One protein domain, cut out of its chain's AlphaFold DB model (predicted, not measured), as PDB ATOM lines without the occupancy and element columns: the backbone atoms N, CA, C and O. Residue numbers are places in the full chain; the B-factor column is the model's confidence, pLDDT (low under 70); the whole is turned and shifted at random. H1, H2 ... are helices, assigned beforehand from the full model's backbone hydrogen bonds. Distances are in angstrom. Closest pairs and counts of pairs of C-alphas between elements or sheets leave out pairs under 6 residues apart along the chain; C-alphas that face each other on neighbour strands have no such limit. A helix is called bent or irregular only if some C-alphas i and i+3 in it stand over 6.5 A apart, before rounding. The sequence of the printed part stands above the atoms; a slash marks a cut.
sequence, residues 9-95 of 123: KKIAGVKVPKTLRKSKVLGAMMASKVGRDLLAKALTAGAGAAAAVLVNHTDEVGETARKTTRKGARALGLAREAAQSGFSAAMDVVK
ATOM      1  N   LYS A   9     -40.060  13.835   6.828       89.69
ATOM      2  CA  LYS A   9     -41.223  13.080   6.315       89.69
ATOM      3  C   LYS A   9     -40.818  11.790   5.590       89.69
ATOM      4  O   LYS A   9     -41.636  10.874   5.508       89.69
ATOM      5  N   LYS A  10     -39.603  11.754   5.043       90.56
ATOM      6  CA  LYS A  10     -39.029  10.628   4.308       90.56
ATOM      7  C   LYS A  10     -37.580  10.419   4.743       90.56
ATOM      8  O   LYS A  10     -36.892  11.406   4.997       90.56
ATOM      9  N   ILE A  11     -37.154   9.163   4.803       88.12
ATOM     10  CA  ILE A  11     -35.762   8.742   5.009       88.12
ATOM     11  C   ILE A  11     -35.483   7.680   3.942       88.12
ATOM     12  O   ILE A  11     -36.268   6.745   3.821       88.12
ATOM     13  N   ALA A  12     -34.439   7.866   3.127       85.75
ATOM     14  CA  ALA A  12     -34.071   6.949   2.036       85.75
ATOM     15  C   ALA A  12     -35.259   6.527   1.133       85.75
ATOM     16  O   ALA A  12     -35.435   5.363   0.802       85.75
ATOM     17  N   GLY A  13     -36.143   7.472   0.785       87.62
ATOM     18  CA  GLY A  13     -37.329   7.209  -0.046       87.62
ATOM     19  C   GLY A  13     -38.532   6.595   0.688       87.62
ATOM     20  O   GLY A  13     -39.656   6.697   0.192       87.62
ATOM     21  N   VAL A  14     -38.350   6.070   1.901       87.88
ATOM     22  CA  VAL A  14     -39.415   5.471   2.717       87.88
ATOM     23  C   VAL A  14     -40.126   6.536   3.552       87.88
ATOM     24  O   VAL A  14     -39.516   7.450   4.113       87.88
ATOM     25  N   LYS A  15     -41.458   6.444   3.628       91.31
ATOM     26  CA  LYS A  15     -42.298   7.381   4.385       91.31
ATOM     27  C   LYS A  15     -42.203   7.099   5.882       91.31
ATOM     28  O   LYS A  15     -42.498   5.994   6.319       91.31
ATOM     29  N   VAL A  16     -41.914   8.134   6.673       88.50
ATOM     30  CA  VAL A  16     -41.946   8.042   8.140       88.50
ATOM     31  C   VAL A  16     -43.375   8.308   8.643       88.50
ATOM     32  O   VAL A  16     -43.928   9.385   8.364       88.50
ATOM     33  N   PRO A  17     -43.993   7.372   9.391       90.75
ATOM     34  CA  PRO A  17     -45.317   7.552   9.984       90.75
ATOM     35  C   PRO A  17     -45.436   8.835  10.820       90.75
ATOM     36  O   PRO A  17     -44.520   9.224  11.549       90.75
ATOM     37  N   LYS A  18     -46.593   9.511  10.735       88.19
ATOM     38  CA  LYS A  18     -46.851  10.762  11.480       88.19
ATOM     39  C   LYS A  18     -46.753  10.557  12.997       88.19
ATOM     40  O   LYS A  18     -46.314  11.476  13.681       88.19
ATOM     41  N   THR A  19     -47.149   9.380  13.480       89.12
ATOM     42  CA  THR A  19     -47.101   8.962  14.888       89.12
ATOM     43  C   THR A  19     -45.675   8.987  15.428       89.12
ATOM     44  O   THR A  19     -45.419   9.624  16.441       89.12
ATOM     45  N   LEU A  20     -44.726   8.407  14.691       86.31
ATOM     46  CA  LEU A  20     -43.309   8.412  15.059       86.31
ATOM     47  C   LEU A  20     -42.704   9.814  14.940       86.31
ATOM     48  O   LEU A  20     -42.009  10.282  15.836       86.31
ATOM     49  N   ARG A  21     -43.037  10.536  13.865       88.38
ATOM     50  CA  ARG A  21     -42.473  11.867  13.590       88.38
ATOM     51  C   ARG A  21     -42.922  12.955  14.573       88.38
ATOM     52  O   ARG A  21     -42.243  13.970  14.707       88.38
ATOM     53  N   LYS A  22     -44.098  12.801  15.185       87.31
ATOM     54  CA  LYS A  22     -44.667  13.740  16.169       87.31
ATOM     55  C   LYS A  22     -44.652  13.189  17.599       87.31
ATOM     56  O   LYS A  22     -45.211  13.827  18.488       87.31
ATOM     57  N   SER A  23     -44.042  12.027  17.824       90.19
ATOM     58  CA  SER A  23     -43.958  11.443  19.160       90.19
ATOM     59  C   SER A  23     -43.140  12.347  20.083       90.19
ATOM     60  O   SER A  23     -42.008  12.718  19.766       90.19
ATOM     61  N   LYS A  24     -43.721  12.690  21.238       88.44
ATOM     62  CA  LYS A  24     -43.045  13.474  22.279       88.44
ATOM     63  C   LYS A  24     -41.881  12.693  22.891       88.44
ATOM     64  O   LYS A  24     -40.831  13.274  23.126       88.44
ATOM     65  N   VAL A  25     -42.047  11.380  23.066       89.38
ATOM     66  CA  VAL A  25     -41.025  10.488  23.636       89.38
ATOM     67  C   VAL A  25     -39.812  10.393  22.709       89.38
ATOM     68  O   VAL A  25     -38.692  10.656  23.136       89.38
ATOM     69  N   LEU A  26     -40.029  10.113  21.417       87.56
ATOM     70  CA  LEU A  26     -38.929  10.044  20.444       87.56
ATOM     71  C   LEU A  26     -38.244  11.405  20.274       87.56
ATOM     72  O   LEU A  26     -37.022  11.479  20.175       87.56
ATOM     73  N   GLY A  27     -39.028  12.487  20.274       88.38
ATOM     74  CA  GLY A  27     -38.500  13.849  20.244       88.38
ATOM     75  C   GLY A  27     -37.618  14.167  21.454       88.38
ATOM     76  O   GLY A  27     -36.536  14.724  21.274       88.38
ATOM     77  N   ALA A  28     -38.036  13.771  22.660       88.38
ATOM     78  CA  ALA A  28     -37.266  13.958  23.889       88.38
ATOM     79  C   ALA A  28     -35.960  13.147  23.876       88.38
ATOM     80  O   ALA A  28     -34.899  13.685  24.197       88.38
ATOM     81  N   MET A  29     -35.996  11.893  23.412       87.06
ATOM     82  CA  MET A  29     -34.780  11.083  23.274       87.06
ATOM     83  C   MET A  29     -33.810  11.653  22.232       87.06
ATOM     84  O   MET A  29     -32.608  11.695  22.478       87.06
ATOM     85  N   MET A  30     -34.312  12.149  21.095       87.62
ATOM     86  CA  MET A  30     -33.484  12.780  20.055       87.62
ATOM     87  C   MET A  30     -32.930  14.151  20.475       87.62
ATOM     88  O   MET A  30     -31.936  14.610  19.907       87.62
ATOM     89  N   ALA A  31     -33.567  14.822  21.439       88.06
ATOM     90  CA  ALA A  31     -33.083  16.082  21.993       88.06
ATOM     91  C   ALA A  31     -31.878  15.892  22.929       88.06
ATOM     92  O   ALA A  31     -31.044  16.792  23.024       88.06
ATOM     93  N   SER A  32     -31.751  14.725  23.568       88.94
ATOM     94  CA  SER A  32     -30.646  14.387  24.471       88.94
ATOM     95  C   SER A  32     -29.491  13.684  23.746       88.94
ATOM     96  O   SER A  32     -29.705  12.810  22.907       88.94
ATOM     97  N   LYS A  33     -28.238  14.013  24.092       88.94
ATOM     98  CA  LYS A  33     -27.046  13.340  23.538       88.94
ATOM     99  C   LYS A  33     -27.026  11.846  23.882       88.94
ATOM    100  O   LYS A  33     -26.788  11.035  22.995       88.94
ATOM    101  N   VAL A  34     -27.361  11.495  25.125       93.38
ATOM    102  CA  VAL A  34     -27.414  10.101  25.600       93.38
ATOM    103  C   VAL A  34     -28.514   9.319  24.883       93.38
ATOM    104  O   VAL A  34     -28.292   8.196  24.439       93.38
ATOM    105  N   GLY A  35     -29.690   9.931  24.707       90.38
ATOM    106  CA  GLY A  35     -30.802   9.293  24.004       90.38
ATOM    107  C   GLY A  35     -30.467   8.983  22.545       90.38
ATOM    108  O   GLY A  35     -30.808   7.908  22.060       90.38
ATOM    109  N   ARG A  36     -29.736   9.875  21.862       92.31
ATOM    110  CA  ARG A  36     -29.253   9.629  20.494       92.31
ATOM    111  C   ARG A  36     -28.239   8.498  20.410       92.31
ATOM    112  O   ARG A  36     -28.381   7.666  19.521       92.31
ATOM    113  N   ASP A  37     -27.266   8.449  21.315       93.31
ATOM    114  CA  ASP A  37     -26.260   7.379  21.320       93.31
ATOM    115  C   ASP A  37     -26.898   6.010  21.558       93.31
ATOM    116  O   ASP A  37     -26.566   5.040  20.877       93.31
ATOM    117  N   LEU A  38     -27.853   5.930  22.486       92.75
ATOM    118  CA  LEU A  38     -28.554   4.684  22.774       92.75
ATOM    119  C   LEU A  38     -29.419   4.241  21.587       92.75
ATOM    120  O   LEU A  38     -29.369   3.080  21.184       92.75
ATOM    121  N   LEU A  39     -30.157   5.181  20.984       89.06
ATOM    122  CA  LEU A  39     -30.981   4.901  19.810       89.06
ATOM    123  C   LEU A  39     -30.122   4.463  18.621       89.06
ATOM    124  O   LEU A  39     -30.494   3.520  17.934       89.06
ATOM    125  N   ALA A  40     -28.974   5.110  18.400       89.88
ATOM    126  CA  ALA A  40     -28.043   4.767  17.331       89.88
ATOM    127  C   ALA A  40     -27.476   3.356  17.516       89.88
ATOM    128  O   ALA A  40     -27.522   2.561  16.585       89.88
ATOM    129  N   LYS A  41     -27.014   3.008  18.722       91.19
ATOM    130  CA  LYS A  41     -26.506   1.659  19.020       91.19
ATOM    131  C   LYS A  41     -27.582   0.591  18.828       91.19
ATOM    132  O   LYS A  41     -27.317  -0.420  18.183       91.19
ATOM    133  N   ALA A  42     -28.795   0.831  19.324       90.44
ATOM    134  CA  ALA A  42     -29.912  -0.098  19.173       90.44
ATOM    135  C   ALA A  42     -30.333  -0.266  17.704       90.44
ATOM    136  O   ALA A  42     -30.549  -1.389  17.256       90.44
ATOM    137  N   LEU A  43     -30.412   0.831  16.940       86.44
ATOM    138  CA  LEU A  43     -30.724   0.782  15.510       86.44
ATOM    139  C   LEU A  43     -29.639   0.067  14.717       86.44
ATOM    140  O   LEU A  43     -29.979  -0.758  13.883       86.44
ATOM    141  N   THR A  44     -28.363   0.346  14.973       88.31
ATOM    142  CA  THR A  44     -27.255  -0.320  14.280       88.31
ATOM    143  C   THR A  44     -27.216  -1.811  14.608       88.31
ATOM    144  O   THR A  44     -27.077  -2.622  13.697       88.31
ATOM    145  N   ALA A  45     -27.415  -2.196  15.871       90.56
ATOM    146  CA  ALA A  45     -27.487  -3.602  16.268       90.56
ATOM    147  C   ALA A  45     -28.705  -4.312  15.651       90.56
ATOM    148  O   ALA A  45     -28.571  -5.390  15.075       90.56
ATOM    149  N   GLY A  46     -29.884  -3.685  15.708       84.19
ATOM    150  CA  GLY A  46     -31.109  -4.222  15.119       84.19
ATOM    151  C   GLY A  46     -31.052  -4.297  13.593       84.19
ATOM    152  O   GLY A  46     -31.490  -5.286  13.015       84.19
ATOM    153  N   ALA A  47     -30.468  -3.298  12.934       85.44
ATOM    154  CA  ALA A  47     -30.249  -3.300  11.491       85.44
ATOM    155  C   ALA A  47     -29.227  -4.364  11.084       85.44
ATOM    156  O   ALA A  47     -29.445  -5.034  10.082       85.44
ATOM    157  N   GLY A  48     -28.160  -4.562  11.864       80.88
ATOM    158  CA  GLY A  48     -27.201  -5.646  11.648       80.88
ATOM    159  C   GLY A  48     -27.855  -7.024  11.761       80.88
ATOM    160  O   GLY A  48     -27.685  -7.855  10.876       80.88
ATOM    161  N   ALA A  49     -28.683  -7.238  12.787       79.56
ATOM    162  CA  ALA A  49     -29.447  -8.473  12.944       79.56
ATOM    163  C   ALA A  49     -30.465  -8.675  11.807       79.56
ATOM    164  O   ALA A  49     -30.554  -9.758  11.238       79.56
ATOM    165  N   ALA A  50     -31.198  -7.627  11.423       71.56
ATOM    166  CA  ALA A  50     -32.151  -7.692  10.319       71.56
ATOM    167  C   ALA A  50     -31.459  -7.923   8.968       71.56
ATOM    168  O   ALA A  50     -31.973  -8.680   8.152       71.56
ATOM    169  N   ALA A  51     -30.292  -7.315   8.737       68.06
ATOM    170  CA  ALA A  51     -29.477  -7.556   7.552       68.06
ATOM    171  C   ALA A  51     -28.968  -9.002   7.519       68.06
ATOM    172  O   ALA A  51     -29.070  -9.642   6.480       68.06
ATOM    173  N   ALA A  52     -28.511  -9.550   8.649       67.56
ATOM    174  CA  ALA A  52     -28.116 -10.954   8.740       67.56
ATOM    175  C   ALA A  52     -29.287 -11.907   8.430       67.56
ATOM    176  O   ALA A  52     -29.113 -12.886   7.712       67.56
ATOM    177  N   VAL A  53     -30.496 -11.599   8.908       62.91
ATOM    178  CA  VAL A  53     -31.699 -12.394   8.607       62.91
ATOM    179  C   VAL A  53     -32.133 -12.239   7.144       62.91
ATOM    180  O   VAL A  53     -32.505 -13.223   6.513       62.91
ATOM    181  N   LEU A  54     -32.054 -11.034   6.575       56.97
ATOM    182  CA  LEU A  54     -32.409 -10.775   5.174       56.97
ATOM    183  C   LEU A  54     -31.427 -11.408   4.184       56.97
ATOM    184  O   LEU A  54     -31.873 -11.895   3.150       56.97
ATOM    185  N   VAL A  55     -30.126 -11.439   4.494       60.28
ATOM    186  CA  VAL A  55     -29.098 -12.090   3.658       60.28
ATOM    187  C   VAL A  55     -29.332 -13.600   3.556       60.28
ATOM    188  O   VAL A  55     -29.079 -14.181   2.510       60.28
ATOM    189  N   ASN A  56     -29.906 -14.226   4.586       56.97
ATOM    190  CA  ASN A  56     -30.269 -15.645   4.550       56.97
ATOM    191  C   ASN A  56     -31.564 -15.940   3.754       56.97
ATOM    192  O   ASN A  56     -31.873 -17.105   3.524       56.97
ATOM    193  N   HIS A  57     -32.323 -14.919   3.329       52.50
ATOM    194  CA  HIS A  57     -33.633 -15.056   2.665       52.50
ATOM    195  C   HIS A  57     -33.747 -14.254   1.346       52.50
ATOM    196  O   HIS A  57     -34.844 -13.862   0.938       52.50
ATOM    197  N   THR A  58     -32.630 -13.970   0.665       53.31
ATOM    198  CA  THR A  58     -32.577 -13.028  -0.472       53.31
ATOM    199  C   THR A  58     -33.371 -13.426  -1.715       53.31
ATOM    200  O   THR A  58     -33.760 -12.533  -2.468       53.31
ATOM    201  N   ASP A  59     -33.659 -14.708  -1.934       49.62
ATOM    202  CA  ASP A  59     -34.215 -15.148  -3.221       49.62
ATOM    203  C   ASP A  59     -35.709 -14.821  -3.414       49.62
ATOM    204  O   ASP A  59     -36.167 -14.690  -4.546       49.62
ATOM    205  N   GLU A  60     -36.479 -14.582  -2.343       49.34
ATOM    206  CA  GLU A  60     -37.948 -14.441  -2.443       49.34
ATOM    207  C   GLU A  60     -38.476 -13.009  -2.176       49.34
ATOM    208  O   GLU A  60     -39.599 -12.639  -2.539       49.34
ATOM    209  N   VAL A  61     -37.655 -12.141  -1.574       52.00
ATOM    210  CA  VAL A  61     -38.095 -10.809  -1.106       52.00
ATOM    211  C   VAL A  61     -37.878  -9.702  -2.157       52.00
ATOM    212  O   VAL A  61     -38.602  -8.700  -2.187       52.00
ATOM    213  N   GLY A  62     -36.925  -9.884  -3.079       50.03
ATOM    214  CA  GLY A  62     -36.594  -8.893  -4.115       50.03
ATOM    215  C   GLY A  62     -37.714  -8.650  -5.138       50.03
ATOM    216  O   GLY A  62     -37.987  -7.502  -5.510       50.03
ATOM    217  N   GLU A  63     -38.421  -9.704  -5.554       47.66
ATOM    218  CA  GLU A  63     -39.554  -9.598  -6.487       47.66
ATOM    219  C   GLU A  63     -40.839  -9.105  -5.803       47.66
ATOM    220  O   GLU A  63     -41.616  -8.331  -6.381       47.66
ATOM    221  N   THR A  64     -41.066  -9.504  -4.552       50.72
ATOM    222  CA  THR A  64     -42.264  -9.130  -3.796       50.72
ATOM    223  C   THR A  64     -42.227  -7.660  -3.378       50.72
ATOM    224  O   THR A  64     -43.249  -6.981  -3.472       50.72
ATOM    225  N   ALA A  65     -41.064  -7.086  -3.059       50.81
ATOM    226  CA  ALA A  65     -40.937  -5.655  -2.755       50.81
ATOM    227  C   ALA A  65     -41.318  -4.735  -3.937       50.81
ATOM    228  O   ALA A  65     -41.907  -3.669  -3.733       50.81
ATOM    229  N   ARG A  66     -41.049  -5.146  -5.187       49.25
ATOM    230  CA  ARG A  66     -41.433  -4.367  -6.383       49.25
ATOM    231  C   ARG A  66     -42.896  -4.571  -6.797       49.25
ATOM    232  O   ARG A  66     -43.505  -3.640  -7.319       49.25
ATOM    233  N   LYS A  67     -43.493  -5.740  -6.529       45.66
ATOM    234  CA  LYS A  67     -44.913  -6.032  -6.837       45.66
ATOM    235  C   LYS A  67     -45.901  -5.594  -5.733       45.66
ATOM    236  O   LYS A  67     -47.085  -5.397  -6.016       45.66
ATOM    237  N   THR A  68     -45.453  -5.397  -4.490       45.69
ATOM    238  CA  THR A  68     -46.323  -5.122  -3.320       45.69
ATOM    239  C   THR A  68     -46.877  -3.701  -3.237       45.69
ATOM    240  O   THR A  68     -47.943  -3.508  -2.651       45.69
ATOM    241  N   THR A  69     -46.260  -2.708  -3.878       52.47
ATOM    242  CA  THR A  69     -46.789  -1.329  -3.884       52.47
ATOM    243  C   THR A  69     -48.103  -1.179  -4.653       52.47
ATOM    244  O   THR A  69     -48.834  -0.224  -4.395       52.47
ATOM    245  N   ARG A  70     -48.463  -2.122  -5.542       49.12
ATOM    246  CA  ARG A  70     -49.713  -2.061  -6.331       49.12
ATOM    247  C   ARG A  70     -50.790  -3.079  -5.924       49.12
ATOM    248  O   ARG A  70     -51.932  -2.924  -6.340       49.12
ATOM    249  N   LYS A  71     -50.471  -4.089  -5.096       49.09
ATOM    250  CA  LYS A  71     -51.403  -5.165  -4.665       49.09
ATOM    251  C   LYS A  71     -51.491  -5.357  -3.134       49.09
ATOM    252  O   LYS A  71     -51.879  -6.421  -2.657       49.09
ATOM    253  N   GLY A  72     -51.161  -4.332  -2.345       49.84
ATOM    254  CA  GLY A  72     -51.043  -4.411  -0.877       49.84
ATOM    255  C   GLY A  72     -52.326  -4.687  -0.074       49.84
ATOM    256  O   GLY A  72     -52.234  -4.943   1.120       49.84
ATOM    257  N   ALA A  73     -53.516  -4.674  -0.682       51.19
ATOM    258  CA  ALA A  73     -54.766  -4.898   0.053       51.19
ATOM    259  C   ALA A  73     -55.083  -6.385   0.316       51.19
ATOM    260  O   ALA A  73     -55.681  -6.700   1.339       51.19
ATOM    261  N   ARG A  74     -54.676  -7.311  -0.570       49.78
ATOM    262  CA  ARG A  74     -54.990  -8.750  -0.416       49.78
ATOM    263  C   ARG A  74     -53.902  -9.545   0.316       49.78
ATOM    264  O   ARG A  74     -54.227 -10.464   1.055       49.78
ATOM    265  N   ALA A  75     -52.633  -9.150   0.198       50.78
ATOM    266  CA  ALA A  75     -51.522  -9.808   0.902       50.78
ATOM    267  C   ALA A  75     -51.491  -9.510   2.416       50.78
ATOM    268  O   ALA A  75     -50.962 -10.299   3.194       50.78
ATOM    269  N   LEU A  76     -52.112  -8.407   2.851       52.62
ATOM    270  CA  LEU A  76     -52.237  -8.067   4.269       52.62
ATOM    271  C   LEU A  76     -53.113  -9.075   5.038       52.62
ATOM    272  O   LEU A  76     -52.907  -9.254   6.230       52.62
ATOM    273  N   GLY A  77     -54.054  -9.755   4.368       51.41
ATOM    274  CA  GLY A  77     -54.893 -10.792   4.982       51.41
ATOM    275  C   GLY A  77     -54.094 -12.029   5.402       51.41
ATOM    276  O   GLY A  77     -54.223 -12.478   6.534       51.41
ATOM    277  N   LEU A  78     -53.193 -12.498   4.536       52.28
ATOM    278  CA  LEU A  78     -52.347 -13.669   4.804       52.28
ATOM    279  C   LEU A  78     -51.208 -13.344   5.786       52.28
ATOM    280  O   LEU A  78     -50.900 -14.131   6.677       52.28
ATOM    281  N   ALA A  79     -50.635 -12.139   5.695       52.19
ATOM    282  CA  ALA A  79     -49.634 -11.673   6.654       52.19
ATOM    283  C   ALA A  79     -50.224 -11.408   8.052       52.19
ATOM    284  O   ALA A  79     -49.513 -11.531   9.045       52.19
ATOM    285  N   ARG A  80     -51.513 -11.057   8.159       54.12
ATOM    286  CA  ARG A  80     -52.182 -10.828   9.449       54.12
ATOM    287  C   ARG A  80     -52.382 -12.124  10.225       54.12
ATOM    288  O   ARG A  80     -52.179 -12.111  11.431       54.12
ATOM    289  N   GLU A  81     -52.737 -13.213   9.554       55.69
ATOM    290  CA  GLU A  81     -52.954 -14.510  10.199       55.69
ATOM    291  C   GLU A  81     -51.627 -15.128  10.672       55.69
ATOM    292  O   GLU A  81     -51.523 -15.562  11.818       55.69
ATOM    293  N   ALA A  82     -50.569 -15.026   9.857       56.00
ATOM    294  CA  ALA A  82     -49.213 -15.427  10.245       56.00
ATOM    295  C   ALA A  82     -48.606 -14.528  11.344       56.00
ATOM    296  O   ALA A  82     -47.915 -15.004  12.245       56.00
ATOM    297  N   ALA A  83     -48.879 -13.220  11.315       57.34
ATOM    298  CA  ALA A  83     -48.447 -12.312  12.376       57.34
ATOM    299  C   ALA A  83     -49.224 -12.537  13.682       57.34
ATOM    300  O   ALA A  83     -48.637 -12.439  14.756       57.34
ATOM    301  N   GLN A  84     -50.523 -12.851  13.617       60.16
ATOM    302  CA  GLN A  84     -51.329 -13.171  14.798       60.16
ATOM    303  C   GLN A  84     -50.903 -14.497  15.428       60.16
ATOM    304  O   GLN A  84     -50.760 -14.552  16.650       60.16
ATOM    305  N   SER A  85     -50.636 -15.533  14.628       60.31
ATOM    306  CA  SER A  85     -50.146 -16.815  15.146       60.31
ATOM    307  C   SER A  85     -48.742 -16.690  15.748       60.31
ATOM    308  O   SER A  85     -48.517 -17.156  16.867       60.31
ATOM    309  N   GLY A  86     -47.829 -15.964  15.091       60.28
ATOM    310  CA  GLY A  86     -46.488 -15.692  15.620       60.28
ATOM    311  C   GLY A  86     -46.489 -14.825  16.885       60.28
ATOM    312  O   GLY A  86     -45.743 -15.093  17.826       60.28
ATOM    313  N   PHE A  87     -47.362 -13.818  16.957       64.25
ATOM    314  CA  PHE A  87     -47.513 -12.970  18.143       64.25
ATOM    315  C   PHE A  87     -48.106 -13.733  19.332       64.25
ATOM    316  O   PHE A  87     -47.653 -13.546  20.460       64.25
ATOM    317  N   SER A  88     -49.082 -14.616  19.094       59.94
ATOM    318  CA  SER A  88     -49.677 -15.430  20.157       59.94
ATOM    319  C   SER A  88     -48.674 -16.441  20.720       59.94
ATOM    320  O   SER A  88     -48.591 -16.585  21.935       59.94
ATOM    321  N   ALA A  89     -47.853 -17.059  19.864       60.19
ATOM    322  CA  ALA A  89     -46.775 -17.952  20.292       60.19
ATOM    323  C   ALA A  89     -45.679 -17.209  21.078       60.19
ATOM    324  O   ALA A  89     -45.227 -17.682  22.118       60.19
ATOM    325  N   ALA A  90     -45.288 -16.009  20.636       58.16
ATOM    326  CA  ALA A  90     -44.325 -15.184  21.365       58.16
ATOM    327  C   ALA A  90     -44.864 -14.736  22.736       58.16
ATOM    328  O   ALA A  90     -44.119 -14.715  23.714       58.16
ATOM    329  N   MET A  91     -46.157 -14.415  22.833       69.12
ATOM    330  CA  MET A  91     -46.797 -14.082  24.109       69.12
ATOM    331  C   MET A  91     -46.902 -15.284  25.050       69.12
ATOM    332  O   MET A  91     -46.815 -15.090  26.261       69.12
ATOM    333  N   ASP A  92     -47.044 -16.502  24.528       64.19
ATOM    334  CA  ASP A  92     -47.028 -17.722  25.342       64.19
ATOM    335  C   ASP A  92     -45.642 -17.975  25.949       64.19
ATOM    336  O   ASP A  92     -45.531 -18.203  27.152       64.19
ATOM    337  N   VAL A  93     -44.570 -17.789  25.171       64.44
ATOM    338  CA  VAL A  93     -43.183 -17.882  25.669       64.44
ATOM    339  C   VAL A  93     -42.876 -16.780  26.692       64.44
ATOM    340  O   VAL A  93     -42.182 -17.010  27.683       64.44
ATOM    341  N   VAL A  94     -43.414 -15.570  26.502       60.56
ATOM    342  CA  VAL A  94     -43.284 -14.478  27.483       60.56
ATOM    343  C   VAL A  94     -44.074 -14.784  28.759       60.56
ATOM    344  O   VAL A  94     -43.574 -14.545  29.855       60.56
ATOM    345  N   LYS A  95     -45.274 -15.364  28.667       62.25
ATOM    346  CA  LYS A  95     -46.021 -15.815  29.854       62.25
ATOM    347  C   LYS A  95     -45.302 -16.937  30.600       62.25
ATOM    348  O   LYS A  95     -45.302 -16.923  31.829       62.25
TER     349      LYS A  95
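Overview. This is residues 9 to 95 of the 123 residues of an uncharacterized protein of Rhizobium fredii (UniProt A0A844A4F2). An open, loosely built frame of helices, with little contact between its sides: a small corner of the short helices H1 and H2, a long helix H3 running away from that corner, and a last long helix H4 that turns off beyond the far end of H3 and is sharply bent into two arms. A short turn of residues 9 to 17, with no named element, comes before H1, and the arm H4b makes another long side of the frame. The printed part has 87 residues with four named helices in the order H1, H2, H3, H4 and no named strand; the class is all helix. The whole is loose, with a radius of gyration of the C-alphas of 16.8 A, and the C-alphas span 41 by 38 by 26 A.

Arrangement. Before the first helix, residues 10 to 11 pair with residues 14 to 15, antiparallel, in stretches too short to be named. H1, residues 18 to 21, and H2, residues 24 to 31, are close but not clearly touching; their closest C-alphas are those of Leu 20 and Leu 26, 7.1 A apart. H2 and H3, residues 33 to 55, touch only at the corner by their link, H3 with residues 35 to 36 alone; the closest C-alphas are those of Met 29 and Gly 35, 4.4 A apart. Their lines stand at 77 degrees, about perpendicular. By its hydrogen bonds H4, residues 58 to 95, was assigned as one helix, but it is bent: C-alphas 70 and 73 are 8.6 A apart. Its arms, H4a of residues 58 to 70 and H4b of residues 73 to 95, stand at a steep tilt of 54 degrees. H3 and H4a meet only through their link, while H3 and H4b are apart, as are H1 and H3. In H2 and H3 every O i to N i+4 pair is within hydrogen-bond range; in H4b 17 of 19 are, in H4a 3 of 9, with 2 of 10 O i to N i+3 pairs, and H1 is too short for an i+4 pair.

Along the chain. H1 begins at C-alpha 18, at (-46.851, 10.762, 11.480), and is 5.0 A long from first to last C-alpha; H2 is 10.3 A long. H3 measures 32.3 A, from C-alpha 33 at (-27.046, 13.340, 23.538) to C-alpha 55. H4a measures 21.2 A and is irregular, with C-alphas 59 and 62 6.8 A apart. H4b measures 32.9 A, has a kink of 27 degrees near residue 80, and ends at C-alpha 95, at (-46.021, -15.815, 29.854).

Size, cuts and confidence. The two C-alphas farthest apart are those of Lys 33 and Arg 74, at 42.9 A. The printed part has no cut, and the links H1 to H2, H2 to H3 and H3 to H4 are tight. Residues 11 to 16 stand free, and so do residues 40 to 95, of which 40 to 55 belong to H3 and 58 to 95 to H4. The mean pLDDT of the printed part is 71.3; residues 51 to 95 are under 70, and the mean is 50 in H4a and 58 in H4b.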